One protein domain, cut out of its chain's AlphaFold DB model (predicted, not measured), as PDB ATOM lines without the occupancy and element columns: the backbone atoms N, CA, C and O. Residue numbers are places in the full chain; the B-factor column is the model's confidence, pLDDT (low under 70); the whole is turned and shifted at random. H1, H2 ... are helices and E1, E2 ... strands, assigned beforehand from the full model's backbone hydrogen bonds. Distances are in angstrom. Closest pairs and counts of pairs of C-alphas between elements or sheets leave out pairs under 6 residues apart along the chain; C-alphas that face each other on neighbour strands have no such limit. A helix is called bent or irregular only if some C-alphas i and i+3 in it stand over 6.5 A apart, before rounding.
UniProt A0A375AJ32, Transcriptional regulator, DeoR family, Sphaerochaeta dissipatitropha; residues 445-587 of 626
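What this domain is: This is residues 445 to 587 of the 626 residues of the protein "Transcriptional regulator, DeoR family" of Sphaerochaeta dissipatitropha (UniProt A0A375AJ32). A twisted sheet of five parallel strands makes the core, with the two long helices H1 and H2 over one face and a row of three, H3, H4 and H5, over the other: three layers, helices on both faces of a sheet. The five helices run along the strands. The printed part has 143 residues; helices and strands alternate along it, H1 E1 H2 E2 H3 E3 H4 E4 H5 E5, and the sheet's order is E2 E1 E3 E4 E5. The class is mixed, helices and strands. The whole is compact, with a radius of gyration of the C-alphas of 13.9 A, and rounded, spanning 39 by 33 by 32 A.

Where its parts are: Find C-alpha 445 at (6.857, -50.978, 27.944); from there H1 runs 25.7 A to residue 462. Next come E1, residues 469 to 474, and H2, residues 480 to 496, 24.8 A long. Read on through E2, residues 504 to 508, H3, residues 516 to 526, and E3, residues 533 to 537. H4 holds residues 540 to 553, 20.4 A, and is irregular: C-alphas 545 and 548 are 7.4 A apart. E4, residues 559 to 564, is 16.8 A long; H5, residues 568 to 575, follows. E5, residues 581 to 586, ends at C-alpha 586, (14.945, -40.199, 30.816).

How they stand to each other: Start at H1, on the sheet at a height of 8.9 A, over E4 and, only just, E5, on which 3 of its C-alphas fall. It touches H2, on the same face; their closest C-alphas, Gly 448 and Arg 485, are 3.9 A apart, and the shallow tilt of 34 degrees is only just short of steep. Look across the neighbour strands for backbone atoms within hydrogen-bond range: N 472 and O 505 are 2.8 A apart between E1 and E2, N 536 and O 471 are 2.8 A apart between E3 and E1, N 535 and O 560 are 2.8 A apart between E3 and E4, and N 582 and O 561 are 2.9 A apart between E5 and E4. On the opposite face H3 touches H4, closest at the C-alphas of Leu 524 and Tyr 553, 6.1 A. H4 and H5 are close but not clearly touching, the C-alphas of Leu 544 and Ile 570 being 7.9 A apart. E1, H2, E2, then E3, H4, E4, and E4, H5, E5 are strand-helix-strand units, parallel neighbour strands with a helix between; E2, H3, E3 is a split one, with E1 between its strands. Their crossovers are right-handed. Every O i to N i+4 pair is within hydrogen-bond range in H1, H2, H3 and H5; in H4, 8 of 10.

The domain as a whole: The C-alphas farthest apart, of Glu 461 and Pro 512, are 40.0 A apart. The printed part has no cut, and no link is long. Mean pLDDT of the printed part is 92.4; look for values under 70 at residues 476 to 478.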
ATOM      1  N   ALA A 445       6.412 -49.628  27.621       94.19
ATOM      2  CA  ALA A 445       6.857 -50.978  27.944       94.19
ATOM      3  C   ALA A 445       8.390 -51.068  27.877       94.19
ATOM      4  O   ALA A 445       9.014 -51.662  28.755       94.19
ATOM      5  N   CYS A 446       9.009 -50.427  26.878       96.75
ATOM      6  CA  CYS A 446      10.466 -50.309  26.791       96.75
ATOM      7  C   CYS A 446      11.049 -49.561  27.996       96.75
ATOM      8  O   CYS A 446      11.981 -50.058  28.618       96.75
ATOM      9  N   ALA A 447      10.445 -48.439  28.397       96.62
ATOM     10  CA  ALA A 447      10.860 -47.707  29.594       96.62
ATOM     11  C   ALA A 447      10.835 -48.591  30.852       96.62
ATOM     12  O   ALA A 447      11.773 -48.558  31.644       96.62
ATOM     13  N   GLY A 448       9.785 -49.403  31.020       96.62
ATOM     14  CA  GLY A 448       9.705 -50.386  32.102       96.62
ATOM     15  C   GLY A 448      10.805 -51.446  32.024       96.62
ATOM     16  O   GLY A 448      11.457 -51.727  33.025       96.62
ATOM     17  N   ARG A 449      11.065 -51.998  30.832       98.06
ATOM     18  CA  ARG A 449      12.142 -52.981  30.629       98.06
ATOM     19  C   ARG A 449      13.520 -52.415  30.958       98.06
ATOM     20  O   ARG A 449      14.252 -53.094  31.658       98.06
ATOM     21  N   ILE A 450      13.838 -51.190  30.527       98.19
ATOM     22  CA  ILE A 450      15.110 -50.523  30.863       98.19
ATOM     23  C   ILE A 450      15.262 -50.432  32.386       98.19
ATOM     24  O   ILE A 450      16.295 -50.810  32.926       98.19
ATOM     25  N   ALA A 451      14.224 -49.984  33.097       97.44
ATOM     26  CA  ALA A 451      14.255 -49.911  34.557       97.44
ATOM     27  C   ALA A 451      14.469 -51.292  35.208       97.44
ATOM     28  O   ALA A 451      15.300 -51.431  36.106       97.44
ATOM     29  N   GLY A 452      13.751 -52.316  34.740       98.00
ATOM     30  CA  GLY A 452      13.889 -53.689  35.229       98.00
ATOM     31  C   GLY A 452      15.262 -54.302  34.943       98.00
ATOM     32  O   GLY A 452      15.806 -54.988  35.803       98.00
ATOM     33  N   GLU A 453      15.843 -54.028  33.776       98.38
ATOM     34  CA  GLU A 453      17.180 -54.480  33.374       98.38
ATOM     35  C   GLU A 453      18.259 -53.892  34.281       98.38
ATOM     36  O   GLU A 453      19.068 -54.629  34.842       98.38
ATOM     37  N   GLN A 454      18.220 -52.577  34.503       98.19
ATOM     38  CA  GLN A 454      19.192 -51.889  35.354       98.19
ATOM     39  C   GLN A 454      19.078 -52.330  36.818       98.19
ATOM     40  O   GLN A 454      20.091 -52.563  37.475       98.19
ATOM     41  N   ALA A 455      17.852 -52.522  37.314       98.12
ATOM     42  CA  ALA A 455      17.625 -53.097  38.636       98.12
ATOM     43  C   ALA A 455      18.173 -54.531  38.738       98.12
ATOM     44  O   ALA A 455      18.903 -54.842  39.676       98.12
ATOM     45  N   SER A 456      17.854 -55.399  37.769       98.31
ATOM     46  CA  SER A 456      18.284 -56.806  37.770       98.31
ATOM     47  C   SER A 456      19.803 -56.930  37.737       98.31
ATOM     48  O   SER A 456      20.365 -57.739  38.471       98.31
ATOM     49  N   HIS A 457      20.472 -56.107  36.924       97.88
ATOM     50  CA  HIS A 457      21.928 -56.076  36.848       97.88
ATOM     51  C   HIS A 457      22.549 -55.774  38.216       97.88
ATOM     52  O   HIS A 457      23.369 -56.553  38.699       97.88
ATOM     53  N   TYR A 458      22.076 -54.717  38.885       97.19
ATOM     54  CA  TYR A 458      22.556 -54.361  40.218       97.19
ATOM     55  C   TYR A 458      22.306 -55.476  41.240       97.19
ATOM     56  O   TYR A 458      23.219 -55.851  41.973       97.19
ATOM     57  N   ILE A 459      21.089 -56.029  41.280       97.94
ATOM     58  CA  ILE A 459      20.696 -57.087  42.226       97.94
ATOM     59  C   ILE A 459      21.559 -58.343  42.043       97.94
ATOM     60  O   ILE A 459      21.970 -58.970  43.021       97.94
ATOM     61  N   ASN A 460      21.842 -58.716  40.796       97.69
ATOM     62  CA  ASN A 460      22.663 -59.881  40.487       97.69
ATOM     63  C   ASN A 460      24.122 -59.683  40.908       97.69
ATOM     64  O   ASN A 460      24.737 -60.624  41.402       97.69
ATOM     65  N   GLU A 461      24.654 -58.474  40.752       96.69
ATOM     66  CA  GLU A 461      26.036 -58.151  41.109       96.69
ATOM     67  C   GLU A 461      26.233 -57.954  42.622       96.69
ATOM     68  O   GLU A 461      27.232 -58.408  43.172       96.69
ATOM     69  N   HIS A 462      25.282 -57.313  43.308       95.69
ATOM     70  CA  HIS A 462      25.486 -56.826  44.678       95.69
ATOM     71  C   HIS A 462      24.698 -57.593  45.743       95.69
ATOM     72  O   HIS A 462      25.115 -57.623  46.899       95.69
ATOM     73  N   TRP A 463      23.572 -58.219  45.387       96.31
ATOM     74  CA  TRP A 463      22.652 -58.852  46.343       96.31
ATOM     75  C   TRP A 463      22.438 -60.345  46.071       96.31
ATOM     76  O   TRP A 463      21.411 -60.913  46.439       96.31
ATOM     77  N   ASN A 464      23.406 -61.004  45.422       95.94
ATOM     78  CA  ASN A 464      23.367 -62.440  45.118       95.94
ATOM     79  C   ASN A 464      22.061 -62.876  44.429       95.94
ATOM     80  O   ASN A 464      21.530 -63.952  44.706       95.94
ATOM     81  N   SER A 465      21.525 -62.033  43.539       96.12
ATOM     82  CA  SER A 465      20.272 -62.304  42.822       96.12
ATOM     83  C   SER A 465      19.040 -62.461  43.742       96.12
ATOM     84  O   SER A 465      18.090 -63.170  43.397       96.12
ATOM     85  N   SER A 466      19.039 -61.811  44.913       96.94
ATOM     86  CA  SER A 466      17.960 -61.875  45.907       96.94
ATOM     87  C   SER A 466      17.504 -60.485  46.350       96.94
ATOM     88  O   SER A 466      18.316 -59.610  46.636       96.94
ATOM     89  N   VAL A 467      16.188 -60.296  46.437       97.31
ATOM     90  CA  VAL A 467      15.542 -59.109  47.015       97.31
ATOM     91  C   VAL A 467      14.511 -59.569  48.037       97.31
ATOM     92  O   VAL A 467      13.697 -60.441  47.733       97.31
ATOM     93  N   ASP A 468      14.510 -58.956  49.218       97.50
ATOM     94  CA  ASP A 468      13.568 -59.284  50.292       97.50
ATOM     95  C   ASP A 468      12.332 -58.380  50.258       97.50
ATOM     96  O   ASP A 468      11.233 -58.827  50.579       97.50
ATOM     97  N   HIS A 469      12.478 -57.133  49.788       97.88
ATOM     98  CA  HIS A 469      11.373 -56.173  49.698       97.88
ATOM     99  C   HIS A 469      11.302 -55.490  48.340       97.88
ATOM    100  O   HIS A 469      12.274 -54.905  47.862       97.88
ATOM    101  N   LEU A 470      10.115 -55.499  47.737       97.69
ATOM    102  CA  LEU A 470       9.843 -54.798  46.489       97.69
ATOM    103  C   LEU A 470       8.745 -53.764  46.711       97.69
ATOM    104  O   LEU A 470       7.614 -54.109  47.057       97.69
ATOM    105  N   LEU A 471       9.077 -52.499  46.476       96.56
ATOM    106  CA  LEU A 471       8.166 -51.373  46.616       96.56
ATOM    107  C   LEU A 471       7.987 -50.663  45.276       96.56
ATOM    108  O   LEU A 471       8.950 -50.232  44.651       96.56
ATOM    109  N   VAL A 472       6.741 -50.466  44.859       94.38
ATOM    110  CA  VAL A 472       6.389 -49.641  43.704       94.38
ATOM    111  C   VAL A 472       5.739 -48.340  44.180       94.38
ATOM    112  O   VAL A 472       4.717 -48.349  44.871       94.38
ATOM    113  N   LEU A 473       6.316 -47.208  43.774       91.31
ATOM    114  CA  LEU A 473       5.782 -45.864  44.000       91.31
ATOM    115  C   LEU A 473       5.112 -45.363  42.715       91.31
ATOM    116  O   LEU A 473       5.778 -45.130  41.701       91.31
ATOM    117  N   GLY A 474       3.791 -45.168  42.736       80.44
ATOM    118  CA  GLY A 474       3.046 -44.881  41.509       80.44
ATOM    119  C   GLY A 474       1.573 -44.540  41.710       80.44
ATOM    120  O   GLY A 474       1.086 -44.433  42.831       80.44
ATOM    121  N   LYS A 475       0.874 -44.352  40.589       74.25
ATOM    122  CA  LYS A 475      -0.587 -44.241  40.520       74.25
ATOM    123  C   LYS A 475      -1.100 -45.459  39.754       74.25
ATOM    124  O   LYS A 475      -0.749 -45.633  38.589       74.25
ATOM    125  N   PHE A 476      -1.873 -46.323  40.410       67.00
ATOM    126  CA  PHE A 476      -2.162 -47.674  39.921       67.00
ATOM    127  C   PHE A 476      -3.577 -47.801  39.365       67.00
ATOM    128  O   PHE A 476      -3.784 -48.594  38.456       67.00
ATOM    129  N   GLY A 477      -4.557 -47.037  39.849       60.72
ATOM    130  CA  GLY A 477      -5.956 -47.216  39.443       60.72
ATOM    131  C   GLY A 477      -6.277 -46.740  38.021       60.72
ATOM    132  O   GLY A 477      -6.962 -47.442  37.275       60.72
ATOM    133  N   TYR A 478      -5.736 -45.585  37.614       63.16
ATOM    134  CA  TYR A 478      -6.370 -44.742  36.584       63.16
ATOM    135  C   TYR A 478      -5.494 -44.378  35.373       63.16
ATOM    136  O   TYR A 478      -5.981 -43.723  34.457       63.16
ATOM    137  N   GLU A 479      -4.220 -44.783  35.337       74.88
ATOM    138  CA  GLU A 479      -3.284 -44.366  34.282       74.88
ATOM    139  C   GLU A 479      -2.700 -45.579  33.527       74.88
ATOM    140  O   GLU A 479      -1.831 -46.282  34.057       74.88
ATOM    141  N   PRO A 480      -3.151 -45.864  32.288       81.06
ATOM    142  CA  PRO A 480      -2.710 -47.046  31.541       81.06
ATOM    143  C   PRO A 480      -1.214 -47.005  31.190       81.06
ATOM    144  O   PRO A 480      -0.563 -48.047  31.135       81.06
ATOM    145  N   ILE A 481      -0.651 -45.808  31.004       87.25
ATOM    146  CA  ILE A 481       0.769 -45.595  30.698       87.25
ATOM    147  C   ILE A 481       1.670 -46.088  31.842       87.25
ATOM    148  O   ILE A 481       2.610 -46.852  31.608       87.25
ATOM    149  N   THR A 482       1.367 -45.693  33.081       86.06
ATOM    150  CA  THR A 482       2.139 -46.078  34.272       86.06
ATOM    151  C   THR A 482       2.036 -47.581  34.538       86.06
ATOM    152  O   THR A 482       3.047 -48.215  34.841       86.06
ATOM    153  N   LYS A 483       0.861 -48.189  34.307       87.56
ATOM    154  CA  LYS A 483       0.676 -49.651  34.384       87.56
ATOM    155  C   LYS A 483       1.620 -50.422  33.462       87.56
ATOM    156  O   LYS A 483       2.234 -51.376  33.923       87.56
ATOM    157  N   LEU A 484       1.764 -49.998  32.201       90.62
ATOM    158  CA  LEU A 484       2.659 -50.651  31.235       90.62
ATOM    159  C   LEU A 484       4.122 -50.630  31.692       90.62
ATOM    160  O   LEU A 484       4.819 -51.637  31.573       90.62
ATOM    161  N   ARG A 485       4.580 -49.500  32.245       93.00
ATOM    162  CA  ARG A 485       5.951 -49.367  32.766       93.00
ATOM    163  C   ARG A 485       6.184 -50.321  33.934       93.00
ATOM    164  O   ARG A 485       7.168 -51.056  33.930       93.00
ATOM    165  N   ILE A 486       5.249 -50.344  34.887       92.06
ATOM    166  CA  ILE A 486       5.304 -51.222  36.060       92.06
ATOM    167  C   ILE A 486       5.330 -52.685  35.619       92.06
ATOM    168  O   ILE A 486       6.261 -53.406  35.967       92.06
ATOM    169  N   SER A 487       4.350 -53.124  34.824       93.12
ATOM    170  CA  SER A 487       4.234 -54.531  34.435       93.12
ATOM    171  C   SER A 487       5.466 -55.026  33.682       93.12
ATOM    172  O   SER A 487       5.945 -56.117  33.963       93.12
ATOM    173  N   SER A 488       6.021 -54.220  32.769       96.50
ATOM    174  CA  SER A 488       7.208 -54.615  32.003       96.50
ATOM    175  C   SER A 488       8.494 -54.627  32.833       96.50
ATOM    176  O   SER A 488       9.360 -55.459  32.571       96.50
ATOM    177  N   ALA A 489       8.627 -53.752  33.835       97.06
ATOM    178  CA  ALA A 489       9.747 -53.804  34.776       97.06
ATOM    179  C   ALA A 489       9.674 -55.057  35.660       97.06
ATOM    180  O   ALA A 489      10.665 -55.774  35.800       97.06
ATOM    181  N   LEU A 490       8.489 -55.348  36.208       95.81
ATOM    182  CA  LEU A 490       8.246 -56.526  37.042       95.81
ATOM    183  C   LEU A 490       8.460 -57.831  36.268       95.81
ATOM    184  O   LEU A 490       9.125 -58.730  36.771       95.81
ATOM    185  N   GLU A 491       7.962 -57.918  35.033       97.31
ATOM    186  CA  GLU A 491       8.185 -59.075  34.160       97.31
ATOM    187  C   GLU A 491       9.681 -59.293  33.881       97.31
ATOM    188  O   GLU A 491      10.151 -60.430  33.855       97.31
ATOM    189  N   HIS A 492      10.446 -58.214  33.679       98.12
ATOM    190  CA  HIS A 492      11.887 -58.319  33.464       98.12
ATOM    191  C   HIS A 492      12.607 -58.828  34.721       98.12
ATOM    192  O   HIS A 492      13.425 -59.738  34.614       98.12
ATOM    193  N   LEU A 493      12.268 -58.299  35.900       98.06
ATOM    194  CA  LEU A 493      12.820 -58.757  37.180       98.06
ATOM    195  C   LEU A 493      12.524 -60.242  37.417       98.06
ATOM    196  O   LEU A 493      13.437 -61.005  37.712       98.06
ATOM    197  N   GLN A 494      11.276 -60.672  37.213       97.19
ATOM    198  CA  GLN A 494      10.855 -62.070  37.391       97.19
ATOM    199  C   GLN A 494      11.642 -63.062  36.531       97.19
ATOM    200  O   GLN A 494      11.798 -64.216  36.917       97.19
ATOM    201  N   LYS A 495      12.128 -62.634  35.360       97.44
ATOM    202  CA  LYS A 495      12.919 -63.483  34.460       97.44
ATOM    203  C   LYS A 495      14.406 -63.528  34.813       97.44
ATOM    204  O   LYS A 495      15.069 -64.477  34.411       97.44
ATOM    205  N   ASN A 496      14.930 -62.507  35.494       97.88
ATOM    206  CA  ASN A 496      16.375 -62.272  35.604       97.88
ATOM    207  C   ASN A 496      16.904 -62.196  37.045       97.88
ATOM    208  O   ASN A 496      18.118 -62.114  37.229       97.88
ATOM    209  N   VAL A 497      16.026 -62.220  38.050       97.69
ATOM    210  CA  VAL A 497      16.374 -62.242  39.476       97.69
ATOM    211  C   VAL A 497      15.900 -63.562  40.084       97.69
ATOM    212  O   VAL A 497      14.746 -63.947  39.909       97.69
ATOM    213  N   SER A 498      16.789 -64.255  40.798       97.00
ATOM    214  CA  SER A 498      16.562 -65.624  41.286       97.00
ATOM    215  C   SER A 498      15.529 -65.691  42.411       97.00
ATOM    216  O   SER A 498      14.715 -66.613  42.447       97.00
ATOM    217  N   ARG A 499      15.555 -64.724  43.336       97.00
ATOM    218  CA  ARG A 499      14.613 -64.640  44.456       97.00
ATOM    219  C   ARG A 499      14.011 -63.240  44.545       97.00
ATOM    220  O   ARG A 499      14.706 -62.270  44.830       97.00
ATOM    221  N   LEU A 500      12.701 -63.163  44.329       96.81
ATOM    222  CA  LEU A 500      11.875 -61.975  44.539       96.81
ATOM    223  C   LEU A 500      10.851 -62.254  45.650       96.81
ATOM    224  O   LEU A 500      10.483 -63.416  45.847       96.81
ATOM    225  N   PRO A 501      10.355 -61.224  46.354       95.31
ATOM    226  CA  PRO A 501       9.318 -61.413  47.358       95.31
ATOM    227  C   PRO A 501       7.982 -61.800  46.714       95.31
ATOM    228  O   PRO A 501       7.627 -61.312  45.640       95.31
ATOM    229  N   GLU A 502       7.203 -62.638  47.404       90.44
ATOM    230  CA  GLU A 502       5.850 -63.015  46.964       90.44
ATOM    231  C   GLU A 502       4.889 -61.817  46.966       90.44
ATOM    232  O   GLU A 502       3.979 -61.731  46.142       90.44
ATOM    233  N   THR A 503       5.096 -60.880  47.896       93.31
ATOM    234  CA  THR A 503       4.276 -59.675  48.035       93.31
ATOM    235  C   THR A 503       5.011 -58.462  47.477       93.31
ATOM    236  O   THR A 503       6.137 -58.167  47.869       93.31
ATOM    237  N   ILE A 504       4.338 -57.723  46.594       94.19
ATOM    238  CA  ILE A 504       4.807 -56.436  46.078       94.19
ATOM    239  C   ILE A 504       4.073 -55.329  46.826       94.19
ATOM    240  O   ILE A 504       2.847 -55.234  46.759       94.19
ATOM    241  N   HIS A 505       4.814 -54.469  47.516       94.00
ATOM    242  CA  HIS A 505       4.236 -53.308  48.173       94.00
ATOM    243  C   HIS A 505       3.955 -52.209  47.152       94.00
ATOM    244  O   HIS A 505       4.796 -51.876  46.319       94.00
ATOM    245  N   THR A 506       2.778 -51.599  47.236       91.25
ATOM    246  CA  THR A 506       2.376 -50.497  46.359       91.25
ATOM    247  C   THR A 506       1.922 -49.315  47.197       91.25
ATOM    248  O   THR A 506       0.998 -49.450  47.999       91.25
ATOM    249  N   ILE A 507       2.535 -48.150  46.993       90.56
ATOM    250  CA  ILE A 507       2.085 -46.897  47.612       90.56
ATOM    251  C   ILE A 507       1.447 -46.038  46.529       90.56
ATOM    252  O   ILE A 507       2.137 -45.494  45.660       90.56
ATOM    253  N   GLU A 508       0.117 -45.956  46.574       84.69
ATOM    254  CA  GLU A 508      -0.673 -45.191  45.619       84.69
ATOM    255  C   GLU A 508      -0.785 -43.724  46.033       84.69
ATOM    256  O   GLU A 508      -1.304 -43.389  47.097       84.69
ATOM    257  N   TRP A 509      -0.324 -42.842  45.153       79.06
ATOM    258  CA  TRP A 509      -0.426 -41.399  45.335       79.06
ATOM    259  C   TRP A 509      -1.623 -40.834  44.563       79.06
ATOM    260  O   TRP A 509      -1.853 -41.170  43.399       79.06
ATOM    261  N   GLY A 510      -2.368 -39.928  45.205       70.50
ATOM    262  CA  GLY A 510      -3.518 -39.246  44.601       70.50
ATOM    263  C   GLY A 510      -4.859 -39.976  44.736       70.50
ATOM    264  O   GLY A 510      -5.815 -39.576  44.078       70.50
ATOM    265  N   HIS A 511      -4.943 -41.017  45.571       72.50
ATOM    266  CA  HIS A 511      -6.220 -41.588  46.002       72.50
ATOM    267  C   HIS A 511      -6.767 -40.771  47.189       72.50
ATOM    268  O   HIS A 511      -6.016 -40.554  48.141       72.50
ATOM    269  N   PRO A 512      -8.035 -40.318  47.174       74.06
ATOM    270  CA  PRO A 512      -8.577 -39.423  48.206       74.06
ATOM    271  C   PRO A 512      -8.544 -40.030  49.615       74.06
ATOM    272  O   PRO A 512      -8.312 -39.316  50.585       74.06
ATOM    273  N   ASP A 513      -8.706 -41.350  49.714       79.19
ATOM    274  CA  ASP A 513      -8.794 -42.059  50.999       79.19
ATOM    275  C   ASP A 513      -7.462 -42.647  51.497       79.19
ATOM    276  O   ASP A 513      -7.420 -43.281  52.551       79.19
ATOM    277  N   ILE A 514      -6.365 -42.482  50.748       78.44
ATOM    278  CA  ILE A 514      -5.055 -43.035  51.120       78.44
ATOM    279  C   ILE A 514      -4.127 -41.881  51.472       78.44
ATOM    280  O   ILE A 514      -3.908 -40.981  50.668       78.44
ATOM    281  N   ASN A 515      -3.527 -41.937  52.662       89.25
ATOM    282  CA  ASN A 515      -2.394 -41.088  53.010       89.25
ATOM    283  C   ASN A 515      -1.090 -41.811  52.610       89.25
ATOM    284  O   ASN A 515      -0.613 -42.662  53.372       89.25
ATOM    285  N   PRO A 516      -0.508 -41.516  51.429       89.88
ATOM    286  CA  PRO A 516       0.642 -42.256  50.915       89.88
ATOM    287  C   PRO A 516       1.881 -42.095  51.798       89.88
ATOM    288  O   PRO A 516       2.634 -43.048  51.972       89.88
ATOM    289  N   THR A 517       2.066 -40.925  52.415       91.62
ATOM    290  CA  THR A 517       3.173 -40.659  53.342       91.62
ATOM    291  C   THR A 517       3.075 -41.549  54.577       91.62
ATOM    292  O   THR A 517       4.046 -42.207  54.942       91.62
ATOM    293  N   GLN A 518       1.899 -41.621  55.208       92.44
ATOM    294  CA  GLN A 518       1.699 -42.468  56.384       92.44
ATOM    295  C   GLN A 518       1.854 -43.955  56.044       92.44
ATOM    296  O   GLN A 518       2.465 -44.697  56.813       92.44
ATOM    297  N   ALA A 519       1.331 -44.385  54.893       93.12
ATOM    298  CA  ALA A 519       1.468 -45.757  54.418       93.12
ATOM    299  C   ALA A 519       2.939 -46.123  54.153       93.12
ATOM    300  O   ALA A 519       3.393 -47.174  54.606       93.12
ATOM    301  N   LEU A 520       3.695 -45.232  53.502       95.25
ATOM    302  CA  LEU A 520       5.124 -45.413  53.256       95.25
ATOM    303  C   LEU A 520       5.904 -45.505  54.571       95.25
ATOM    304  O   LEU A 520       6.645 -46.458  54.768       95.25
ATOM    305  N   VAL A 521       5.706 -44.568  55.501       95.75
ATOM    306  CA  VAL A 521       6.402 -44.588  56.802       95.75
ATOM    307  C   VAL A 521       6.070 -45.850  57.595       95.75
ATOM    308  O   VAL A 521       6.955 -46.434  58.217       95.75
ATOM    309  N   LYS A 522       4.807 -46.292  57.581       95.56
ATOM    310  CA  LYS A 522       4.402 -47.539  58.238       95.56
ATOM    311  C   LYS A 522       5.150 -48.736  57.651       95.56
ATOM    312  O   LYS A 522       5.661 -49.535  58.428       95.56
ATOM    313  N   LEU A 523       5.228 -48.832  56.323       96.00
ATOM    314  CA  LEU A 523       5.969 -49.886  55.636       96.00
ATOM    315  C   LEU A 523       7.456 -49.842  56.004       96.00
ATOM    316  O   LEU A 523       7.985 -50.828  56.495       96.00
ATOM    317  N   LEU A 524       8.100 -48.681  55.858       96.31
ATOM    318  CA  LEU A 524       9.532 -48.522  56.129       96.31
ATOM    319  C   LEU A 524       9.904 -48.877  57.578       96.31
ATOM    320  O   LEU A 524      10.949 -49.468  57.801       96.31
ATOM    321  N   LYS A 525       9.039 -48.579  58.560       95.19
ATOM    322  CA  LYS A 525       9.243 -48.973  59.969       95.19
ATOM    323  C   LYS A 525       9.095 -50.473  60.226       95.19
ATOM    324  O   LYS A 525       9.596 -50.961  61.233       95.19
ATOM    325  N   GLN A 526       8.326 -51.167  59.393       94.38
ATOM    326  CA  GLN A 526       8.073 -52.603  59.517       94.38
ATOM    327  C   GLN A 526       9.106 -53.437  58.761       94.38
ATOM    328  O   GLN A 526       9.186 -54.640  58.991       94.38
ATOM    329  N   THR A 527       9.884 -52.808  57.882       93.81
ATOM    330  CA  THR A 527      10.902 -53.483  57.094       93.81
ATOM    331  C   THR A 527      12.287 -53.364  57.744       93.81
ATOM    332  O   THR A 527      12.754 -52.240  57.931       93.81
ATOM    333  N   PRO A 528      12.976 -54.484  58.032       93.12
ATOM    334  CA  PRO A 528      14.357 -54.479  58.512       93.12
ATOM    335  C   PRO A 528      15.313 -53.735  57.571       93.12
ATOM    336  O   PRO A 528      15.159 -53.757  56.347       93.12
ATOM    337  N   ASN A 529      16.307 -53.059  58.146       91.00
ATOM    338  CA  ASN A 529      17.243 -52.232  57.385       91.00
ATOM    339  C   ASN A 529      18.354 -53.064  56.718       91.00
ATOM    340  O   ASN A 529      18.922 -52.650  55.707       91.00
ATOM    341  N   GLU A 530      18.659 -54.245  57.261       91.25
ATOM    342  CA  GLU A 530      19.649 -55.166  56.698       91.25
ATOM    343  C   GLU A 530      19.132 -55.892  55.445       91.25
ATOM    344  O   GLU A 530      19.923 -56.418  54.667       91.25
ATOM    345  N   GLU A 531      17.812 -55.918  55.243       95.19
ATOM    346  CA  GLU A 531      17.162 -56.665  54.168       95.19
ATOM    347  C   GLU A 531      17.090 -55.840  52.866       95.19
ATOM    348  O   GLU A 531      16.477 -54.762  52.857       95.19
ATOM    349  N   PRO A 532      17.660 -56.333  51.748       97.38
ATOM    350  CA  PRO A 532      17.619 -55.675  50.447       97.38
ATOM    351  C   PRO A 532      16.217 -55.228  50.007       97.38
ATOM    352  O   PRO A 532      15.298 -56.039  49.863       97.38
ATOM    353  N   MET A 533      16.066 -53.929  49.732       98.12
ATOM    354  CA  MET A 533      14.841 -53.338  49.192       98.12
ATOM    355  C   MET A 533      15.075 -52.689  47.829       98.12
ATOM    356  O   MET A 533      15.828 -51.724  47.697       98.12
ATOM    357  N   LEU A 534      14.336 -53.159  46.825       98.38
ATOM    358  CA  LEU A 534      14.204 -52.482  45.539       98.38
ATOM    359  C   LEU A 534      12.967 -51.577  45.552       98.38
ATOM    360  O   LEU A 534      11.844 -52.032  45.775       98.38
ATOM    361  N   ILE A 535      13.168 -50.301  45.231       98.06
ATOM    362  CA  ILE A 535      12.107 -49.313  45.051       98.06
ATOM    363  C   ILE A 535      12.032 -48.913  43.573       98.06
ATOM    364  O   ILE A 535      12.966 -48.342  43.014       98.06
ATOM    365  N   LEU A 536      10.894 -49.169  42.934       96.94
ATOM    366  CA  LEU A 536      10.599 -48.732  41.570       96.94
ATOM    367  C   LEU A 536       9.714 -47.483  41.606       96.94
ATOM    368  O   LEU A 536       8.548 -47.545  42.006       96.94
ATOM    369  N   ALA A 537      10.249 -46.341  41.178       95.00
ATOM    370  CA  ALA A 537       9.558 -45.057  41.210       95.00
ATOM    371  C   ALA A 537       9.228 -44.557  39.795       95.00
ATOM    372  O   ALA A 537      10.057 -43.961  39.108       95.00
ATOM    373  N   PHE A 538       7.980 -44.754  39.360       90.31
ATOM    374  CA  PHE A 538       7.548 -44.462  37.982       90.31
ATOM    375  C   PHE A 538       7.071 -43.019  37.753       90.31
ATOM    376  O   PHE A 538       6.678 -42.659  36.639       90.31
ATOM    377  N   ASN A 539       7.103 -42.180  38.790       85.00
ATOM    378  CA  ASN A 539       6.681 -40.784  38.736       85.00
ATOM    379  C   ASN A 539       7.633 -39.895  39.549       85.00
ATOM    380  O   ASN A 539       7.901 -40.172  40.720       85.00
ATOM    381  N   LEU A 540       8.080 -38.793  38.938       86.81
ATOM    382  CA  LEU A 540       9.011 -37.841  39.545       86.81
ATOM    383  C   LEU A 540       8.503 -37.286  40.878       86.81
ATOM    384  O   LEU A 540       9.250 -37.249  41.850       86.81
ATOM    385  N   ARG A 541       7.233 -36.867  40.944       85.94
ATOM    386  CA  ARG A 541       6.675 -36.248  42.157       85.94
ATOM    387  C   ARG A 541       6.667 -37.231  43.323       85.94
ATOM    388  O   ARG A 541       6.955 -36.836  44.445       85.94
ATOM    389  N   HIS A 542       6.375 -38.504  43.055       88.31
ATOM    390  CA  HIS A 542       6.327 -39.535  44.094       88.31
ATOM    391  C   HIS A 542       7.728 -39.893  44.588       88.31
ATOM    392  O   HIS A 542       7.912 -40.082  45.787       88.31
ATOM    393  N   LEU A 543       8.717 -39.935  43.685       92.00
ATOM    394  CA  LEU A 543      10.117 -40.111  44.060       92.00
ATOM    395  C   LEU A 543      10.583 -38.971  44.972       92.00
ATOM    396  O   LEU A 543      11.024 -39.229  46.087       92.00
ATOM    397  N   LEU A 544      10.411 -37.720  44.538       92.00
ATOM    398  CA  LEU A 544      10.823 -36.545  45.310       92.00
ATOM    399  C   LEU A 544      10.144 -36.487  46.686       92.00
ATOM    400  O   LEU A 544      10.806 -36.221  47.682       92.00
ATOM    401  N   ALA A 545       8.845 -36.787  46.760       90.75
ATOM    402  CA  ALA A 545       8.101 -36.771  48.020       90.75
ATOM    403  C   ALA A 545       8.478 -37.915  48.981       90.75
ATOM    404  O   ALA A 545       8.230 -37.813  50.181       90.75
ATOM    405  N   SER A 546       9.051 -39.006  48.465       93.38
ATOM    406  CA  SER A 546       9.413 -40.189  49.256       93.38
ATOM    407  C   SER A 546      10.891 -40.221  49.644       93.38
ATOM    408  O   SER A 546      11.246 -40.936  50.574       93.38
ATOM    409  N   TYR A 547      11.749 -39.470  48.949       94.94
ATOM    410  CA  TYR A 547      13.205 -39.594  49.042       94.94
ATOM    411  C   TYR A 547      13.749 -39.398  50.466       94.94
ATOM    412  O   TYR A 547      14.398 -40.294  50.999       94.94
ATOM    413  N   GLU A 548      13.417 -38.278  51.114       93.88
ATOM    414  CA  GLU A 548      13.868 -37.987  52.486       93.88
ATOM    415  C   GLU A 548      13.320 -38.991  53.509       93.88
ATOM    416  O   GLU A 548      14.017 -39.393  54.436       93.88
ATOM    417  N   LEU A 549      12.079 -39.456  53.317       94.88
ATOM    418  CA  LEU A 549      11.492 -40.481  54.180       94.88
ATOM    419  C   LEU A 549      12.239 -41.806  54.035       94.88
ATOM    420  O   LEU A 549      12.513 -42.457  55.034       94.88
ATOM    421  N   ILE A 550      12.599 -42.202  52.814       95.25
ATOM    422  CA  ILE A 550      13.390 -43.415  52.587       95.25
ATOM    423  C   ILE A 550      14.736 -43.287  53.307       95.25
ATOM    424  O   ILE A 550      15.068 -44.164  54.095       95.25
ATOM    425  N   LEU A 551      15.454 -42.173  53.130       93.25
ATOM    426  CA  LEU A 551      16.740 -41.935  53.799       93.25
ATOM    427  C   LEU A 551      16.650 -41.911  55.331       93.25
ATOM    428  O   LEU A 551      17.606 -42.280  56.006       93.25
ATOM    429  N   GLN A 552      15.515 -41.490  55.893       94.00
ATOM    430  CA  GLN A 552      15.317 -41.469  57.341       94.00
ATOM    431  C   GLN A 552      15.234 -42.876  57.957       94.00
ATOM    432  O   GLN A 552      15.610 -43.056  59.114       94.00
ATOM    433  N   TYR A 553      14.703 -43.855  57.220       94.44
ATOM    434  CA  TYR A 553      14.418 -45.196  57.747       94.44
ATOM    435  C   TYR A 553      15.290 -46.298  57.139       94.44
ATOM    436  O   TYR A 553      15.232 -47.429  57.617       94.44
ATOM    437  N   ARG A 554      16.054 -46.003  56.081       93.12
ATOM    438  CA  ARG A 554      16.775 -47.000  55.286       93.12
ATOM    439  C   ARG A 554      18.186 -46.553  54.925       93.12
ATOM    440  O   ARG A 554      18.407 -45.413  54.527       93.12
ATOM    441  N   GLU A 555      19.120 -47.496  54.965       89.56
ATOM    442  CA  GLU A 555      20.477 -47.337  54.447       89.56
ATOM    443  C   GLU A 555      20.542 -47.626  52.942       89.56
ATOM    444  O   GLU A 555      19.862 -48.516  52.422       89.56
ATOM    445  N   SER A 556      21.393 -46.885  52.229       86.81
ATOM    446  CA  SER A 556      21.559 -47.014  50.775       86.81
ATOM    447  C   SER A 556      22.384 -48.219  50.330       86.81
ATOM    448  O   SER A 556      22.347 -48.576  49.159       86.81
ATOM    449  N   THR A 557      23.093 -48.880  51.244       89.75
ATOM    450  CA  THR A 557      23.783 -50.157  50.993       89.75
ATOM    451  C   THR A 557      22.796 -51.294  50.711       89.75
ATOM    452  O   THR A 557      23.057 -52.140  49.857       89.75
ATOM    453  N   ASN A 558      21.632 -51.268  51.368       94.81
ATOM    454  CA  ASN A 558      20.580 -52.288  51.263       94.81
ATOM    455  C   ASN A 558      19.297 -51.747  50.618       94.81
ATOM    456  O   ASN A 558      18.228 -52.348  50.737       94.81
ATOM    457  N   THR A 559      19.365 -50.585  49.969       97.06
ATOM    458  CA  THR A 559      18.204 -49.953  49.339       97.06
ATOM    459  C   THR A 559      18.615 -49.316  48.028       97.06
ATOM    460  O   THR A 559      19.461 -48.424  48.017       97.06
ATOM    461  N   ILE A 560      17.963 -49.711  46.934       97.19
ATOM    462  CA  ILE A 560      18.113 -49.037  45.643       97.19
ATOM    463  C   ILE A 560      16.784 -48.484  45.151       97.19
ATOM    464  O   ILE A 560      15.728 -49.093  45.322       97.19
ATOM    465  N   ILE A 561      16.852 -47.334  44.492       98.19
ATOM    466  CA  ILE A 561      15.736 -46.695  43.810       98.19
ATOM    467  C   ILE A 561      16.045 -46.627  42.318       98.19
ATOM    468  O   ILE A 561      17.033 -46.016  41.906       98.19
ATOM    469  N   VAL A 562      15.157 -47.189  41.503       97.94
ATOM    470  CA  VAL A 562      15.146 -46.983  40.053       97.94
ATOM    471  C   VAL A 562      14.010 -46.034  39.711       97.94
ATOM    472  O   VAL A 562      12.838 -46.331  39.948       97.94
ATOM    473  N   GLY A 563      14.368 -44.859  39.196       95.62
ATOM    474  CA  GLY A 563      13.424 -43.782  38.928       95.62
ATOM    475  C   GLY A 563      13.052 -43.617  37.455       95.62
ATOM    476  O   GLY A 563      13.635 -44.203  36.542       95.62
ATOM    477  N   HIS A 564      12.070 -42.755  37.221       94.44
ATOM    478  CA  HIS A 564      11.609 -42.326  35.904       94.44
ATOM    479  C   HIS A 564      11.463 -40.804  35.879       94.44
ATOM    480  O   HIS A 564      11.111 -40.198  36.892       94.44
ATOM    481  N   ASN A 565      11.627 -40.207  34.695       91.00
ATOM    482  CA  ASN A 565      11.627 -38.758  34.465       91.00
ATOM    483  C   ASN A 565      12.817 -38.073  35.143       91.00
ATOM    484  O   ASN A 565      12.663 -37.315  36.102       91.00
ATOM    485  N   TYR A 566      14.011 -38.345  34.620       93.19
ATOM    486  CA  TYR A 566      15.211 -37.611  34.998       93.19
ATOM    487  C   TYR A 566      15.000 -36.089  34.902       93.19
ATOM    488  O   TYR A 566      14.411 -35.575  33.952       93.19
ATOM    489  N   THR A 567      15.508 -35.371  35.902       92.62
ATOM    490  CA  THR A 567      15.556 -33.905  35.954       92.62
ATOM    491  C   THR A 567      16.816 -33.470  36.692       92.62
ATOM    492  O   THR A 567      17.403 -34.262  37.429       92.62
ATOM    493  N   LYS A 568      17.184 -32.186  36.592       90.62
ATOM    494  CA  LYS A 568      18.277 -31.612  37.399       90.62
ATOM    495  C   LYS A 568      18.075 -31.811  38.906       90.62
ATOM    496  O   LYS A 568      19.040 -32.013  39.621       90.62
ATOM    497  N   GLN A 569      16.832 -31.799  39.395       92.50
ATOM    498  CA  GLN A 569      16.555 -32.067  40.812       92.50
ATOM    499  C   GLN A 569      16.963 -33.492  41.202       92.50
ATOM    500  O   GLN A 569      17.617 -33.682  42.220       92.50
ATOM    501  N   ILE A 570      16.634 -34.485  40.370       93.50
ATOM    502  CA  ILE A 570      17.069 -35.872  40.584       93.50
ATOM    503  C   ILE A 570      18.583 -36.015  40.417       93.50
ATOM    504  O   ILE A 570      19.201 -36.770  41.159       93.50
ATOM    505  N   GLU A 571      19.190 -35.279  39.485       93.69
ATOM    506  CA  GLU A 571      20.647 -35.235  39.326       93.69
ATOM    507  C   GLU A 571      21.353 -34.825  40.625       93.69
ATOM    508  O   GLU A 571      22.290 -35.497  41.048       93.69
ATOM    509  N   GLU A 572      20.870 -33.774  41.294       94.25
ATOM    510  CA  GLU A 572      21.422 -33.338  42.581       94.25
ATOM    511  C   GLU A 572      21.212 -34.380  43.686       94.25
ATOM    512  O   GLU A 572      22.128 -34.639  44.463       94.25
ATOM    513  N   LEU A 573      20.059 -35.061  43.714       94.19
ATOM    514  CA  LEU A 573      19.834 -36.159  44.661       94.19
ATOM    515  C   LEU A 573      20.763 -37.355  44.407       94.19
ATOM    516  O   LEU A 573      21.216 -37.981  45.362       94.19
ATOM    517  N   MET A 574      21.079 -37.664  43.146       94.50
ATOM    518  CA  MET A 574      22.025 -38.729  42.785       94.50
ATOM    519  C   MET A 574      23.469 -38.401  43.191       94.50
ATOM    520  O   MET A 574      24.235 -39.322  43.464       94.50
ATOM    521  N   LYS A 575      23.848 -37.116  43.253       93.38
ATOM    522  CA  LYS A 575      25.197 -36.673  43.662       93.38
ATOM    523  C   LYS A 575      25.463 -36.828  45.162       93.38
ATOM    524  O   LYS A 575      26.623 -36.803  45.575       93.38
ATOM    525  N   ILE A 576      24.421 -36.995  45.980       90.19
ATOM    526  CA  ILE A 576      24.563 -37.252  47.417       90.19
ATOM    527  C   ILE A 576      25.284 -38.596  47.601       90.19
ATOM    528  O   ILE A 576      24.825 -39.620  47.094       90.19
ATOM    529  N   GLY A 577      26.400 -38.608  48.342       85.31
ATOM    530  CA  GLY A 577      27.303 -39.770  48.430       85.31
ATOM    531  C   GLY A 577      26.629 -41.079  48.867       85.31
ATOM    532  O   GLY A 577      26.994 -42.148  48.392       85.31
ATOM    533  N   HIS A 578      25.590 -40.990  49.698       86.50
ATOM    534  CA  HIS A 578      24.798 -42.131  50.166       86.50
ATOM    535  C   HIS A 578      23.408 -42.207  49.520       86.50
ATOM    536  O   HIS A 578      22.496 -42.774  50.114       86.50
ATOM    537  N   SER A 579      23.204 -41.628  48.334       93.69
ATOM    538  CA  SER A 579      21.912 -41.700  47.647       93.69
ATOM    539  C   SER A 579      21.547 -43.152  47.310       93.69
ATOM    540  O   SER A 579      22.373 -43.853  46.732       93.69
ATOM    541  N   PRO A 580      20.325 -43.625  47.596       95.38
ATOM    542  CA  PRO A 580      19.868 -44.929  47.129       95.38
ATOM    543  C   PRO A 580      19.461 -44.906  45.645       95.38
ATOM    544  O   PRO A 580      19.140 -45.948  45.087       95.38
ATOM    545  N   ILE A 581      19.439 -43.749  44.966       97.06
ATOM    546  CA  ILE A 581      19.043 -43.685  43.551       97.06
ATOM    547  C   ILE A 581      20.140 -44.298  42.677       97.06
ATOM    548  O   ILE A 581      21.231 -43.746  42.549       97.06
ATOM    549  N   LEU A 582      19.820 -45.422  42.034       96.25
ATOM    550  CA  LEU A 582      20.694 -46.100  41.076       96.25
ATOM    551  C   LEU A 582      20.776 -45.323  39.755       96.25
ATOM    552  O   LEU A 582      21.837 -45.203  39.144       96.25
ATOM    553  N   GLY A 583      19.644 -44.781  39.321       96.62
ATOM    554  CA  GLY A 583      19.520 -44.006  38.099       96.62
ATOM    555  C   GLY A 583      18.064 -43.815  37.703       96.62
ATOM    556  O   GLY A 583      17.144 -44.233  38.417       96.62
ATOM    557  N   CYS A 584      17.848 -43.154  36.570       96.75
ATOM    558  CA  CYS A 584      16.517 -42.877  36.049       96.75
ATOM    559  C   CYS A 584      16.402 -43.115  34.548       96.75
ATOM    560  O   CYS A 584      17.300 -42.776  33.778       96.75
ATOM    561  N   VAL A 585      15.231 -43.586  34.121       96.56
ATOM    562  CA  VAL A 585      14.839 -43.528  32.711       96.56
ATOM    563  C   VAL A 585      14.471 -42.084  32.358       96.56
ATOM    564  O   VAL A 585      13.545 -41.497  32.933       96.56
ATOM    565  N   HIS A 586      15.200 -41.505  31.409       95.62
ATOM    566  CA  HIS A 586      14.945 -40.199  30.816       95.62
ATOM    567  C   HIS A 586      14.176 -40.340  29.506       95.62
ATOM    568  O   HIS A 586      14.480 -41.192  28.670       95.62
ATOM    569  N   TYR A 587      13.171 -39.487  29.340       94.56
ATOM    570  CA  TYR A 587      12.245 -39.518  28.207       94.56
ATOM    571  C   TYR A 587      12.591 -38.487  27.129       94.56
ATOM    572  O   TYR A 587      11.948 -38.477  26.082       94.56
TER     573      TYR A 587